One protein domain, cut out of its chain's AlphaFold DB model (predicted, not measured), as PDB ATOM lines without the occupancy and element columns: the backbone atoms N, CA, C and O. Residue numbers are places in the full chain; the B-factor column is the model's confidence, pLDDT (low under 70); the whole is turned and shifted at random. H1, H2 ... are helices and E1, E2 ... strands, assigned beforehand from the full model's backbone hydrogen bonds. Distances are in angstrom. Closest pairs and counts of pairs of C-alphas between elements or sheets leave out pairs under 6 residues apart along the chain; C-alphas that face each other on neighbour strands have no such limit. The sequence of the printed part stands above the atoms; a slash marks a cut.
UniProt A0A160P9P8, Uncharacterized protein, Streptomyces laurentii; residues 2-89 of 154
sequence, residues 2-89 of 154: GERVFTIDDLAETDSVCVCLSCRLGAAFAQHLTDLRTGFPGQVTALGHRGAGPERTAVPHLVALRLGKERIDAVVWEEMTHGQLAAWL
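AT A GLANCE: This is residues 2 to 89 of the 154 residues of an uncharacterized protein of Streptomyces laurentii (UniProt A0A160P9P8). A long two-stranded hairpin, E1 and E2, makes the longest axis, and the helix H2 packs across one face of it, mostly on E2. The two short helices sit towards opposite ends of the hairpin: H1 packs on H2 and is near the end with the turn, and H3 follows E2 at the open end. The 88 printed residues hold three named helices and two named strands, in the order H1, H2, E1, E2, H3; the class is mixed, helices and strands, and the sheet, in the order E1, E2, is antiparallel. The whole is compact, with a radius of gyration of the C-alphas of 13.0 A, and spans 39 by 27 by 21 A.

IN THESE COORDINATES: E1 is residues 57 to 67, 29.5 A from first to last C-alpha, and begins at C-alpha 57 (-17.112, -9.048, -49.983). E2 is residues 70 to 80, 31.0 A long. H2 is residues 21 to 36, 22.4 A long, from C-alpha 21 at (-3.456, -8.926, -32.141). H1 is residues 8 to 12, 6.3 A long. H3 is residues 82 to 88, 9.9 A long, and ends at C-alpha 88 (-26.275, -3.933, -44.083).

HOW THE PARTS SIT: E1 and E2 form a hairpin, antiparallel, with 158 degrees between their directions. N 61 and O 76 are 2.7 A apart and N 72 and O 65 are 2.8 A apart, both within hydrogen-bond range. E1 bends by 51 degrees at residue 64. Short pairings add to both strands: residues 5 to 6 with residues 64 to 65 of E1, parallel, and residues 45 to 46 with residues 78 to 79 of E2, antiparallel. The closest C-alphas of H2 and E2 are those of Gly 26 and Val 76, 5.6 A apart. H2 and E1 are near each other, with 5 pairs of C-alphas within 10 A. H1 and H2 touch, H2 with its residues 21 to 28 alone; their closest C-alphas are those of Leu 11 and Arg 24, 5.2 A apart. The closest C-alphas of E1 and H3 are those of Thr 57 and His 82, 7.4 A apart. H3 is apart from H1 and from H2, and H1 is apart from E2. In H1, H2 and H3 every O i to N i+4 pair is within hydrogen-bond range.

THE WHOLE: The C-alphas of Glu 55 and Lys 69, the two farthest apart, are 40.5 A apart. The printed part has no cut. The link from H2 to E1, residues 37 to 56, is long; those from E1 to E2 and from E2 to H3 are tight, and that from H1 to H2 is short. The mean pLDDT of the printed part is 86.6, and it is under 70 at residue 2, residue 15 and residues 38 to 42.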
ATOM      1  N   GLY A   2     -22.847   4.825 -29.903       68.00
ATOM      2  CA  GLY A   2     -21.521   5.367 -29.640       68.00
ATOM      3  C   GLY A   2     -20.420   4.396 -30.056       68.00
ATOM      4  O   GLY A   2     -20.659   3.220 -30.325       68.00
ATOM      5  N   GLU A   3     -19.203   4.904 -30.133       83.50
ATOM      6  CA  GLU A   3     -18.036   4.099 -30.453       83.50
ATOM      7  C   GLU A   3     -17.677   3.110 -29.344       83.50
ATOM      8  O   GLU A   3     -17.478   3.507 -28.195       83.50
ATOM      9  N   ARG A   4     -17.459   1.842 -29.701       89.56
ATOM     10  CA  ARG A   4     -16.767   0.901 -28.819       89.56
ATOM     11  C   ARG A   4     -15.251   1.084 -28.929       89.56
ATOM     12  O   ARG A   4     -14.689   1.010 -30.021       89.56
ATOM     13  N   VAL A   5     -14.594   1.276 -27.786       93.38
ATOM     14  CA  VAL A   5     -13.127   1.258 -27.667       93.38
ATOM     15  C   VAL A   5     -12.709  -0.077 -27.069       93.38
ATOM     16  O   VAL A   5     -12.923  -0.275 -25.879       93.38
ATOM     17  N   PHE A   6     -12.152  -0.981 -27.872       94.12
ATOM     18  CA  PHE A   6     -11.645  -2.283 -27.428       94.12
ATOM     19  C   PHE A   6     -10.409  -2.118 -26.533       94.12
ATOM     20  O   PHE A   6      -9.673  -1.139 -26.651       94.12
ATOM     21  N   THR A   7     -10.177  -3.063 -25.634       94.50
ATOM     22  CA  THR A   7      -9.087  -3.094 -24.648       94.50
ATOM     23  C   THR A   7      -8.347  -4.430 -24.717       94.50
ATOM     24  O   THR A   7      -8.779  -5.338 -25.418       94.50
ATOM     25  N   ILE A   8      -7.223  -4.561 -24.007       90.06
ATOM     26  CA  ILE A   8      -6.509  -5.846 -23.917       90.06
ATOM     27  C   ILE A   8      -7.366  -6.935 -23.260       90.06
ATOM     28  O   ILE A   8      -7.306  -8.079 -23.704       90.06
ATOM     29  N   ASP A   9      -8.195  -6.578 -22.281       90.31
ATOM     30  CA  ASP A   9      -9.065  -7.537 -21.592       90.31
ATOM     31  C   ASP A   9     -10.094  -8.124 -22.568       90.31
ATOM     32  O   ASP A   9     -10.225  -9.341 -22.670       90.31
ATOM     33  N   ASP A  10     -10.683  -7.275 -23.422       90.19
ATOM     34  CA  ASP A  10     -11.590  -7.710 -24.497       90.19
ATOM     35  C   ASP A  10     -10.938  -8.717 -25.464       90.19
ATOM     36  O   ASP A  10     -11.625  -9.501 -26.110       90.19
ATOM     37  N   LEU A  11      -9.610  -8.668 -25.618       88.31
ATOM     38  CA  LEU A  11      -8.851  -9.544 -26.514       88.31
ATOM     39  C   LEU A  11      -8.460 -10.865 -25.847       88.31
ATOM     40  O   LEU A  11      -8.267 -11.866 -26.545       88.31
ATOM     41  N   ALA A  12      -8.282 -10.863 -24.525       82.38
ATOM     42  CA  ALA A  12      -7.845 -12.022 -23.754       82.38
ATOM     43  C   ALA A  12      -8.925 -13.111 -23.682       82.38
ATOM     44  O   ALA A  12      -8.591 -14.292 -23.665       82.38
ATOM     45  N   GLU A  13     -10.195 -12.714 -23.718       74.69
ATOM     46  CA  GLU A  13     -11.364 -13.596 -23.593       74.69
ATOM     47  C   GLU A  13     -11.816 -14.216 -24.928       74.69
ATOM     48  O   GLU A  13     -12.912 -14.759 -25.031       74.69
ATOM     49  N   THR A  14     -10.998 -14.120 -25.981       75.62
ATOM     50  CA  THR A  14     -11.409 -14.546 -27.326       75.62
ATOM     51  C   THR A  14     -10.927 -15.946 -27.688       75.62
ATOM     52  O   THR A  14      -9.731 -16.239 -27.632       75.62
ATOM     53  N   ASP A  15     -11.842 -16.767 -28.212       69.94
ATOM     54  CA  ASP A  15     -11.554 -18.065 -28.841       69.94
ATOM     55  C   ASP A  15     -10.960 -17.894 -30.253       69.94
ATOM     56  O   ASP A  15     -11.450 -18.417 -31.257       69.94
ATOM     57  N   SER A  16      -9.906 -17.085 -30.370       72.69
ATOM     58  CA  SER A  16      -9.262 -16.846 -31.656       72.69
ATOM     59  C   SER A  16      -8.358 -18.012 -32.048       72.69
ATOM     60  O   SER A  16      -7.477 -18.417 -31.294       72.69
ATOM     61  N   VAL A  17      -8.500 -18.488 -33.289       71.25
ATOM     62  CA  VAL A  17      -7.660 -19.554 -33.876       71.25
ATOM     63  C   VAL A  17      -6.170 -19.166 -33.906       71.25
ATOM     64  O   VAL A  17      -5.293 -20.023 -33.973       71.25
ATOM     65  N   CYS A  18      -5.860 -17.866 -33.853       81.94
ATOM     66  CA  CYS A  18      -4.501 -17.337 -33.815       81.94
ATOM     67  C   CYS A  18      -4.372 -16.277 -32.716       81.94
ATOM     68  O   CYS A  18      -5.197 -15.374 -32.607       81.94
ATOM     69  N   VAL A  19      -3.284 -16.334 -31.948       83.44
ATOM     70  CA  VAL A  19      -3.042 -15.438 -30.803       83.44
ATOM     71  C   VAL A  19      -2.560 -14.033 -31.182       83.44
ATOM     72  O   VAL A  19      -2.280 -13.226 -30.297       83.44
ATOM     73  N   CYS A  20      -2.433 -13.716 -32.474       88.81
ATOM     74  CA  CYS A  20      -1.992 -12.387 -32.886       88.81
ATOM     75  C   CYS A  20      -3.049 -11.317 -32.564       88.81
ATOM     76  O   CYS A  20      -4.251 -11.589 -32.492       88.81
ATOM     77  N   LEU A  21      -2.594 -10.067 -32.449       86.81
ATOM     78  CA  LEU A  21      -3.456  -8.926 -32.141       86.81
ATOM     79  C   LEU A  21      -4.634  -8.790 -33.121       86.81
ATOM     80  O   LEU A  21      -5.763  -8.573 -32.694       86.81
ATOM     81  N   SER A  22      -4.381  -8.955 -34.423       86.50
ATOM     82  CA  SER A  22      -5.405  -8.822 -35.469       86.50
ATOM     83  C   SER A  22      -6.521  -9.862 -35.327       86.50
ATOM     84  O   SER A  22      -7.702  -9.523 -35.376       86.50
ATOM     85  N   CYS A  23      -6.166 -11.128 -35.091       88.81
ATOM     86  CA  CYS A  23      -7.136 -12.215 -34.980       88.81
ATOM     87  C   CYS A  23      -7.924 -12.162 -33.664       88.81
ATOM     88  O   CYS A  23      -9.126 -12.437 -33.677       88.81
ATOM     89  N   ARG A  24      -7.298 -11.765 -32.548       91.50
ATOM     90  CA  ARG A  24      -8.018 -11.520 -31.284       91.50
ATOM     91  C   ARG A  24      -8.964 -10.328 -31.398       91.50
ATOM     92  O   ARG A  24     -10.118 -10.421 -30.996       91.50
ATOM     93  N   LEU A  25      -8.524  -9.236 -32.029       91.81
ATOM     94  CA  LEU A  25      -9.368  -8.058 -32.245       91.81
ATOM     95  C   LEU A  25     -10.535  -8.375 -33.176       91.81
ATOM     96  O   LEU A  25     -11.654  -7.939 -32.924       91.81
ATOM     97  N   GLY A  26     -10.289  -9.175 -34.214       91.38
ATOM     98  CA  GLY A  26     -11.331  -9.685 -35.094       91.38
ATOM     99  C   GLY A  26     -12.386 -10.499 -34.348       91.38
ATOM    100  O   GLY A  26     -13.573 -10.270 -34.558       91.38
ATOM    101  N   ALA A  27     -11.969 -11.397 -33.453       90.69
ATOM    102  CA  ALA A  27     -12.878 -12.212 -32.651       90.69
ATOM    103  C   ALA A  27     -13.698 -11.368 -31.655       90.69
ATOM    104  O   ALA A  27     -14.924 -11.461 -31.651       90.69
ATOM    105  N   ALA A  28     -13.051 -10.478 -30.893       92.12
ATOM    106  CA  ALA A  28     -13.734  -9.574 -29.962       92.12
ATOM    107  C   ALA A  28     -14.747  -8.673 -30.685       92.12
ATOM    108  O   ALA A  28     -15.877  -8.480 -30.233       92.12
ATOM    109  N   PHE A  29     -14.361  -8.142 -31.849       91.31
ATOM    110  CA  PHE A  29     -15.250  -7.351 -32.690       91.31
ATOM    111  C   PHE A  29     -16.428  -8.172 -33.221       91.31
ATOM    112  O   PHE A  29     -17.554  -7.681 -33.213       91.31
ATOM    113  N   ALA A  30     -16.191  -9.409 -33.669       89.94
ATOM    114  CA  ALA A  30     -17.245 -10.277 -34.177       89.94
ATOM    115  C   ALA A  30     -18.285 -10.604 -33.098       89.94
ATOM    116  O   ALA A  30     -19.483 -10.532 -33.379       89.94
ATOM    117  N   GLN A  31     -17.840 -10.881 -31.869       88.75
ATOM    118  CA  GLN A  31     -18.731 -11.089 -30.728       88.75
ATOM    119  C   GLN A  31     -19.562  -9.835 -30.450       88.75
ATOM    120  O   GLN A  31     -20.787  -9.880 -30.505       88.75
ATOM    121  N   HIS A  32     -18.898  -8.687 -30.284       88.62
ATOM    122  CA  HIS A  32     -19.572  -7.412 -30.054       88.62
ATOM    123  C   HIS A  32     -20.625  -7.108 -31.128       88.62
ATOM    124  O   HIS A  32     -21.741  -6.692 -30.829       88.62
ATOM    125  N   LEU A  33     -20.283  -7.316 -32.398       86.56
ATOM    126  CA  LEU A  33     -21.183  -7.035 -33.504       86.56
ATOM    127  C   LEU A  33     -22.354  -8.020 -33.567       86.56
ATOM    128  O   LEU A  33     -23.446  -7.620 -33.968       86.56
ATOM    129  N   THR A  34     -22.143  -9.271 -33.160       84.06
ATOM    130  CA  THR A  34     -23.198 -10.286 -33.043       84.06
ATOM    131  C   THR A  34     -24.229  -9.864 -31.999       84.06
ATOM    132  O   THR A  34     -25.420  -9.863 -32.303       84.06
ATOM    133  N   ASP A  35     -23.782  -9.392 -30.833       81.94
ATOM    134  CA  ASP A  35     -24.668  -8.925 -29.757       81.94
ATOM    135  C   ASP A  35     -25.525  -7.725 -30.196       81.94
ATOM    136  O   ASP A  35     -26.692  -7.591 -29.827       81.94
ATOM    137  N   LEU A  36     -24.955  -6.846 -31.026       80.69
ATOM    138  CA  LEU A  36     -25.641  -5.659 -31.532       80.69
ATOM    139  C   LEU A  36     -26.609  -5.949 -32.679       80.69
ATOM    140  O   LEU A  36     -27.623  -5.265 -32.826       80.69
ATOM    141  N   ARG A  37     -26.284  -6.914 -33.541       76.88
ATOM    142  CA  ARG A  37     -27.024  -7.215 -34.773       76.88
ATOM    143  C   ARG A  37     -28.176  -8.191 -34.533       76.88
ATOM    144  O   ARG A  37     -28.371  -9.126 -35.311       76.88
ATOM    145  N   THR A  38     -28.980  -7.947 -33.502       57.56
ATOM    146  CA  THR A  38     -30.220  -8.703 -33.276       57.56
ATOM    147  C   THR A  38     -31.093  -8.652 -34.542       57.56
ATOM    148  O   THR A  38     -31.594  -7.602 -34.937       57.56
ATOM    149  N   GLY A  39     -31.207  -9.783 -35.250       55.59
ATOM    150  CA  GLY A  39     -32.002  -9.908 -36.481       55.59
ATOM    151  C   GLY A  39     -31.268  -9.701 -37.816       55.59
ATOM    152  O   GLY A  39     -31.914  -9.735 -38.863       55.59
ATOM    153  N   PHE A  40     -29.945  -9.521 -37.838       61.47
ATOM    154  CA  PHE A  40     -29.184  -9.544 -39.094       61.47
ATOM    155  C   PHE A  40     -28.930 -10.995 -39.548       61.47
ATOM    156  O   PHE A  40     -28.580 -11.828 -38.711       61.47
ATOM    157  N   PRO A  41     -29.082 -11.346 -40.839       62.00
ATOM    158  CA  PRO A  41     -28.939 -12.734 -41.266       62.00
ATOM    159  C   PRO A  41     -27.481 -13.212 -41.179       62.00
ATOM    160  O   PRO A  41     -26.605 -12.754 -41.915       62.00
ATOM    161  N   GLY A  42     -27.245 -14.202 -40.318       67.31
ATOM    162  CA  GLY A  42     -26.007 -14.980 -40.256       67.31
ATOM    163  C   GLY A  42     -24.982 -14.514 -39.218       67.31
ATOM    164  O   GLY A  42     -25.077 -13.433 -38.644       67.31
ATOM    165  N   GLN A  43     -23.988 -15.373 -38.989       76.81
ATOM    166  CA  GLN A  43     -22.879 -15.132 -38.069       76.81
ATOM    167  C   GLN A  43     -21.921 -14.068 -38.626       76.81
ATOM    168  O   GLN A  43     -21.668 -14.021 -39.833       76.81
ATOM    169  N   VAL A  44     -21.369 -13.231 -37.744       85.44
ATOM    170  CA  VAL A  44     -20.288 -12.302 -38.097       85.44
ATOM    171  C   VAL A  44     -18.995 -13.094 -38.277       85.44
ATOM    172  O   VAL A  44     -18.485 -13.687 -37.326       85.44
ATOM    173  N   THR A  45     -18.441 -13.078 -39.489       88.25
ATOM    174  CA  THR A  45     -17.200 -13.793 -39.816       88.25
ATOM    175  C   THR A  45     -16.053 -12.806 -39.976       88.25
ATOM    176  O   THR A  45     -15.894 -12.184 -41.027       88.25
ATOM    177  N   ALA A  46     -15.222 -12.667 -38.942       90.31
ATOM    178  CA  ALA A  46     -13.983 -11.905 -39.052       90.31
ATOM    179  C   ALA A  46     -12.937 -12.671 -39.881       90.31
ATOM    180  O   ALA A  46     -12.699 -13.870 -39.695       90.31
ATOM    181  N   LEU A  47     -12.280 -11.961 -40.795       88.56
ATOM    182  CA  LEU A  47     -11.297 -12.534 -41.711       88.56
ATOM    183  C   LEU A  47      -9.936 -12.791 -41.046       88.56
ATOM    184  O   LEU A  47      -9.271 -13.782 -41.362       88.56
ATOM    185  N   GLY A  48      -9.522 -11.947 -40.097       84.12
ATOM    186  CA  GLY A  48      -8.170 -12.002 -39.533       84.12
ATOM    187  C   GLY A  48      -7.123 -11.822 -40.637       84.12
ATOM    188  O   GLY A  48      -7.119 -10.799 -41.316       84.12
ATOM    189  N   HIS A  49      -6.261 -12.822 -40.844       81.06
ATOM    190  CA  HIS A  49      -5.286 -12.839 -41.949       81.06
ATOM    191  C   HIS A  49      -5.812 -13.451 -43.256       81.06
ATOM    192  O   HIS A  49      -5.083 -13.499 -44.246       81.06
ATOM    193  N   ARG A  50      -7.037 -13.983 -43.266       83.19
ATOM    194  CA  ARG A  50      -7.613 -14.611 -44.459       83.19
ATOM    195  C   ARG A  50      -8.149 -13.546 -45.411       83.19
ATOM    196  O   ARG A  50      -8.571 -12.474 -44.990       83.19
ATOM    197  N   GLY A  51      -8.158 -13.858 -46.702       84.00
ATOM    198  CA  GLY A  51      -8.960 -13.115 -47.671       84.00
ATOM    199  C   GLY A  51     -10.426 -13.543 -47.610       84.00
ATOM    200  O   GLY A  51     -10.735 -14.615 -47.091       84.00
ATOM    201  N   ALA A  52     -11.311 -12.717 -48.168       87.81
ATOM    202  CA  ALA A  52     -12.674 -13.153 -48.454       87.81
ATOM    203  C   ALA A  52     -12.657 -14.283 -49.493       87.81
ATOM    204  O   ALA A  52     -11.874 -14.261 -50.445       87.81
ATOM    205  N   GLY A  53     -13.519 -15.270 -49.293       88.12
ATOM    206  CA  GLY A  53     -13.774 -16.353 -50.218       88.12
ATOM    207  C   GLY A  53     -14.482 -15.883 -51.494       88.12
ATOM    208  O   GLY A  53     -14.892 -14.723 -51.616       88.12
ATOM    209  N   PRO A  54     -14.638 -16.794 -52.468       87.06
ATOM    210  CA  PRO A  54     -15.319 -16.502 -53.723       87.06
ATOM    211  C   PRO A  54     -16.728 -15.946 -53.487       87.06
ATOM    212  O   PRO A  54     -17.443 -16.420 -52.606       87.06
ATOM    213  N   GLU A  55     -17.119 -14.940 -54.275       87.12
ATOM    214  CA  GLU A  55     -18.449 -14.299 -54.212       87.12
ATOM    215  C   GLU A  55     -18.790 -13.641 -52.858       87.12
ATOM    216  O   GLU A  55     -19.944 -13.306 -52.573       87.12
ATOM    217  N   ARG A  56     -17.782 -13.429 -52.004       92.00
ATOM    218  CA  ARG A  56     -17.905 -12.688 -50.749       92.00
ATOM    219  C   ARG A  56     -17.206 -11.344 -50.849       92.00
ATOM    220  O   ARG A  56     -16.233 -11.161 -51.575       92.00
ATOM    221  N   THR A  57     -17.712 -10.379 -50.091       92.50
ATOM    222  CA  THR A  57     -17.112  -9.048 -49.983       92.50
ATOM    223  C   THR A  57     -16.401  -8.919 -48.645       92.50
ATOM    224  O   THR A  57     -17.018  -9.112 -47.599       92.50
ATOM    225  N   ALA A  58     -15.118  -8.551 -48.675       94.06
ATOM    226  CA  ALA A  58     -14.397  -8.107 -47.489       94.06
ATOM    227  C   ALA A  58     -14.818  -6.669 -47.148       94.06
ATOM    228  O   ALA A  58     -14.559  -5.733 -47.909       94.06
ATOM    229  N   VAL A  59     -15.474  -6.496 -46.006       94.38
ATOM    230  CA  VAL A  59     -15.961  -5.214 -45.502       94.38
ATOM    231  C   VAL A  59     -15.070  -4.767 -44.344       94.38
ATOM    232  O   VAL A  59     -15.022  -5.447 -43.317       94.38
ATOM    233  N   PRO A  60     -14.354  -3.639 -44.471       95.06
ATOM    234  CA  PRO A  60     -13.562  -3.118 -43.371       95.06
ATOM    235  C   PRO A  60     -14.457  -2.433 -42.336       95.06
ATOM    236  O   PRO A  60     -15.428  -1.751 -42.659       95.06
ATOM    237  N   HIS A  61     -14.062  -2.546 -41.077       94.25
ATOM    238  CA  HIS A  61     -14.629  -1.842 -39.941       94.25
ATOM    239  C   HIS A  61     -13.515  -1.086 -39.239       94.25
ATOM    240  O   HIS A  61     -12.510  -1.665 -38.831       94.25
ATOM    241  N   LEU A  62     -13.696   0.226 -39.112       94.50
ATOM    242  CA  LEU A  62     -12.779   1.088 -38.379       94.50
ATOM    243  C   LEU A  62     -13.138   1.009 -36.893       94.50
ATOM    244  O   LEU A  62     -14.222   1.440 -36.498       94.50
ATOM    245  N   VAL A  63     -12.237   0.464 -36.081       93.94
ATOM    246  CA  VAL A  63     -12.426   0.273 -34.636       93.94
ATOM    247  C   VAL A  63     -11.388   1.063 -33.853       93.94
ATOM    248  O   VAL A  63     -10.349   1.437 -34.396       93.94
ATOM    249  N   ALA A  64     -11.691   1.419 -32.608       94.25
ATOM    250  CA  ALA A  64     -10.694   1.982 -31.703       94.25
ATOM    251  C   ALA A  64     -10.221   0.902 -30.741       94.25
ATOM    252  O   ALA A  64     -11.034   0.167 -30.188       94.25
ATOM    253  N   LEU A  65      -8.915   0.838 -30.528       94.50
ATOM    254  CA  LEU A  65      -8.272  -0.060 -29.583       94.50
ATOM    255  C   LEU A  65      -7.448   0.783 -28.609       94.50
ATOM    256  O   LEU A  65      -6.766   1.726 -29.007       94.50
ATOM    257  N   ARG A  66      -7.533   0.463 -27.323       94.88
ATOM    258  CA  ARG A  66      -6.740   1.079 -26.266       94.88
ATOM    259  C   ARG A  66      -5.639   0.122 -25.828       94.88
ATOM    260  O   ARG A  66      -5.926  -0.974 -25.352       94.88
ATOM    261  N   LEU A  67      -4.394   0.568 -25.979       89.81
ATOM    262  CA  LEU A  67      -3.184  -0.134 -25.558       89.81
ATOM    263  C   LEU A  67      -2.507   0.696 -24.464       89.81
ATOM    264  O   LEU A  67      -1.903   1.735 -24.726       89.81
ATOM    265  N   GLY A  68      -2.670   0.278 -23.207       89.31
ATOM    266  CA  GLY A  68      -2.261   1.089 -22.061       89.31
ATOM    267  C   GLY A  68      -2.995   2.436 -22.038       89.31
ATOM    268  O   GLY A  68      -4.223   2.480 -21.962       89.31
ATOM    269  N   LYS A  69      -2.240   3.540 -22.101       89.56
ATOM    270  CA  LYS A  69      -2.790   4.910 -22.132       89.56
ATOM    271  C   LYS A  69      -3.119   5.403 -23.542       89.56
ATOM    272  O   LYS A  69      -3.811   6.409 -23.679       89.56
ATOM    273  N   GLU A  70      -2.639   4.719 -24.575       90.94
ATOM    274  CA  GLU A  70      -2.795   5.156 -25.957       90.94
ATOM    275  C   GLU A  70      -4.067   4.603 -26.582       90.94
ATOM    276  O   GLU A  70      -4.494   3.477 -26.310       90.94
ATOM    277  N   ARG A  71      -4.665   5.408 -27.458       91.69
ATOM    278  CA  ARG A  71      -5.820   5.026 -28.259       91.69
ATOM    279  C   ARG A  71      -5.434   5.039 -29.727       91.69
ATOM    280  O   ARG A  71      -5.101   6.088 -30.269       91.69
ATOM    281  N   ILE A  72      -5.552   3.883 -30.362       91.19
ATOM    282  CA  ILE A  72      -5.195   3.664 -31.758       91.19
ATOM    283  C   ILE A  72      -6.433   3.324 -32.586       91.19
ATOM    284  O   ILE A  72      -7.387   2.709 -32.104       91.19
ATOM    285  N   ASP A  73      -6.417   3.734 -33.851       92.50
ATOM    286  CA  ASP A  73      -7.419   3.344 -34.833       92.50
ATOM    287  C   ASP A  73      -6.926   2.098 -35.570       92.50
ATOM    288  O   ASP A  73      -5.871   2.112 -36.201       92.50
ATOM    289  N   ALA A  74      -7.694   1.018 -35.479       92.50
ATOM    290  CA  ALA A  74      -7.405  -0.253 -36.125       92.50
ATOM    291  C   ALA A  74      -8.505  -0.609 -37.131       92.50
ATOM    292  O   ALA A  74      -9.591  -0.016 -37.139       92.50
ATOM    293  N   VAL A  75      -8.219  -1.592 -37.983       93.75
ATOM    294  CA  VAL A  75      -9.176  -2.111 -38.960       93.75
ATOM    295  C   VAL A  75      -9.389  -3.595 -38.729       93.75
ATOM    296  O   VAL A  75      -8.432  -4.363 -38.685       93.75
ATOM    297  N   VAL A  76     -10.654  -3.983 -38.621       93.62
ATOM    298  CA  VAL A  76     -11.092  -5.379 -38.657       93.62
ATOM    299  C   VAL A  76     -11.829  -5.609 -39.965       93.62
ATOM    300  O   VAL A  76     -12.578  -4.747 -40.413       93.62
ATOM    301  N   TRP A  77     -11.633  -6.769 -40.576       94.38
ATOM    302  CA  TRP A  77     -12.321  -7.132 -41.808       94.38
ATOM    303  C   TRP A  77     -13.373  -8.197 -41.525       94.38
ATOM    304  O   TRP A  77     -13.063  -9.233 -40.937       94.38
ATOM    305  N   GLU A  78     -14.600  -7.938 -41.953       93.50
ATOM    306  CA  GLU A  78     -15.710  -8.884 -41.939       93.50
ATOM    307  C   GLU A  78     -15.945  -9.412 -43.355       93.50
ATOM    308  O   GLU A  78     -15.918  -8.658 -44.325       93.50
ATOM    309  N   GLU A  79     -16.197 -10.706 -43.482       93.31
ATOM    310  CA  GLU A  79     -16.660 -11.301 -44.726       93.31
ATOM    311  C   GLU A  79     -18.190 -11.290 -44.798       93.31
ATOM    312  O   GLU A  79     -18.858 -11.794 -43.898       93.31
ATOM    313  N   MET A  80     -18.754 -10.774 -45.894       92.69
ATOM    314  CA  MET A  80     -20.202 -10.763 -46.128       92.69
ATOM    315  C   MET A  80     -20.590 -11.450 -47.443       92.69
ATOM    316  O   MET A  80     -19.952 -11.249 -48.478       92.69
ATOM    317  N   THR A  81     -21.689 -12.215 -47.427       91.88
ATOM    318  CA  THR A  81     -22.445 -12.574 -48.647       91.88
ATOM    319  C   THR A  81     -23.023 -11.329 -49.325       91.88
ATOM    320  O   THR A  81     -23.205 -10.290 -48.690       91.88
ATOM    321  N   HIS A  82     -23.446 -11.459 -50.585       90.00
ATOM    322  CA  HIS A  82     -24.278 -10.444 -51.242       90.00
ATOM    323  C   HIS A  82     -25.561 -10.116 -50.457       90.00
ATOM    324  O   HIS A  82     -25.907  -8.943 -50.330       90.00
ATOM    325  N   GLY A  83     -26.242 -11.123 -49.897       89.88
ATOM    326  CA  GLY A  83     -27.463 -10.927 -49.104       89.88
ATOM    327  C   GLY A  83     -27.211 -10.153 -47.807       89.88
ATOM    328  O   GLY A  83     -27.927  -9.201 -47.504       89.88
ATOM    329  N   GLN A  84     -26.141 -10.492 -47.084       90.94
ATOM    330  CA  GLN A  84     -25.694  -9.745 -45.907       90.94
ATOM    331  C   GLN A  84     -25.319  -8.311 -46.284       90.94
ATOM    332  O   GLN A  84     -25.811  -7.365 -45.678       90.94
ATOM    333  N   LEU A  85     -24.522  -8.120 -47.335       91.00
ATOM    334  CA  LEU A  85     -24.131  -6.783 -47.770       91.00
ATOM    335  C   LEU A  85     -25.352  -5.921 -48.145       91.00
ATOM    336  O   LEU A  85     -25.393  -4.742 -47.797       91.00
ATOM    337  N   ALA A  86     -26.357  -6.507 -48.804       91.38
ATOM    338  CA  ALA A  86     -27.632  -5.858 -49.119       91.38
ATOM    339  C   ALA A  86     -28.443  -5.489 -47.872       91.38
ATOM    340  O   ALA A  86     -28.993  -4.392 -47.818       91.38
ATOM    341  N   ALA A  87     -28.478  -6.351 -46.856       89.38
ATOM    342  CA  ALA A  87     -29.139  -6.046 -45.591       89.38
ATOM    343  C   ALA A  87     -28.412  -4.938 -44.805       89.38
ATOM    344  O   ALA A  87     -29.049  -4.092 -44.182       89.38
ATOM    345  N   TRP A  88     -27.074  -4.916 -44.829       88.19
ATOM    346  CA  TRP A  88     -26.275  -3.933 -44.083       88.19
ATOM    347  C   TRP A  88     -26.288  -2.551 -44.738       88.19
ATOM    348  O   TRP A  88     -26.373  -1.534 -44.044       88.19
ATOM    349  N   LEU A  89     -26.226  -2.525 -46.069       91.06
ATOM    350  CA  LEU A  89     -26.287  -1.330 -46.902       91.06
ATOM    351  C   LEU A  89     -27.408  -1.506 -47.935       91.06
ATOM    352  O   LEU A  89     -27.152  -2.047 -49.015       91.06
TER     353      LEU A  89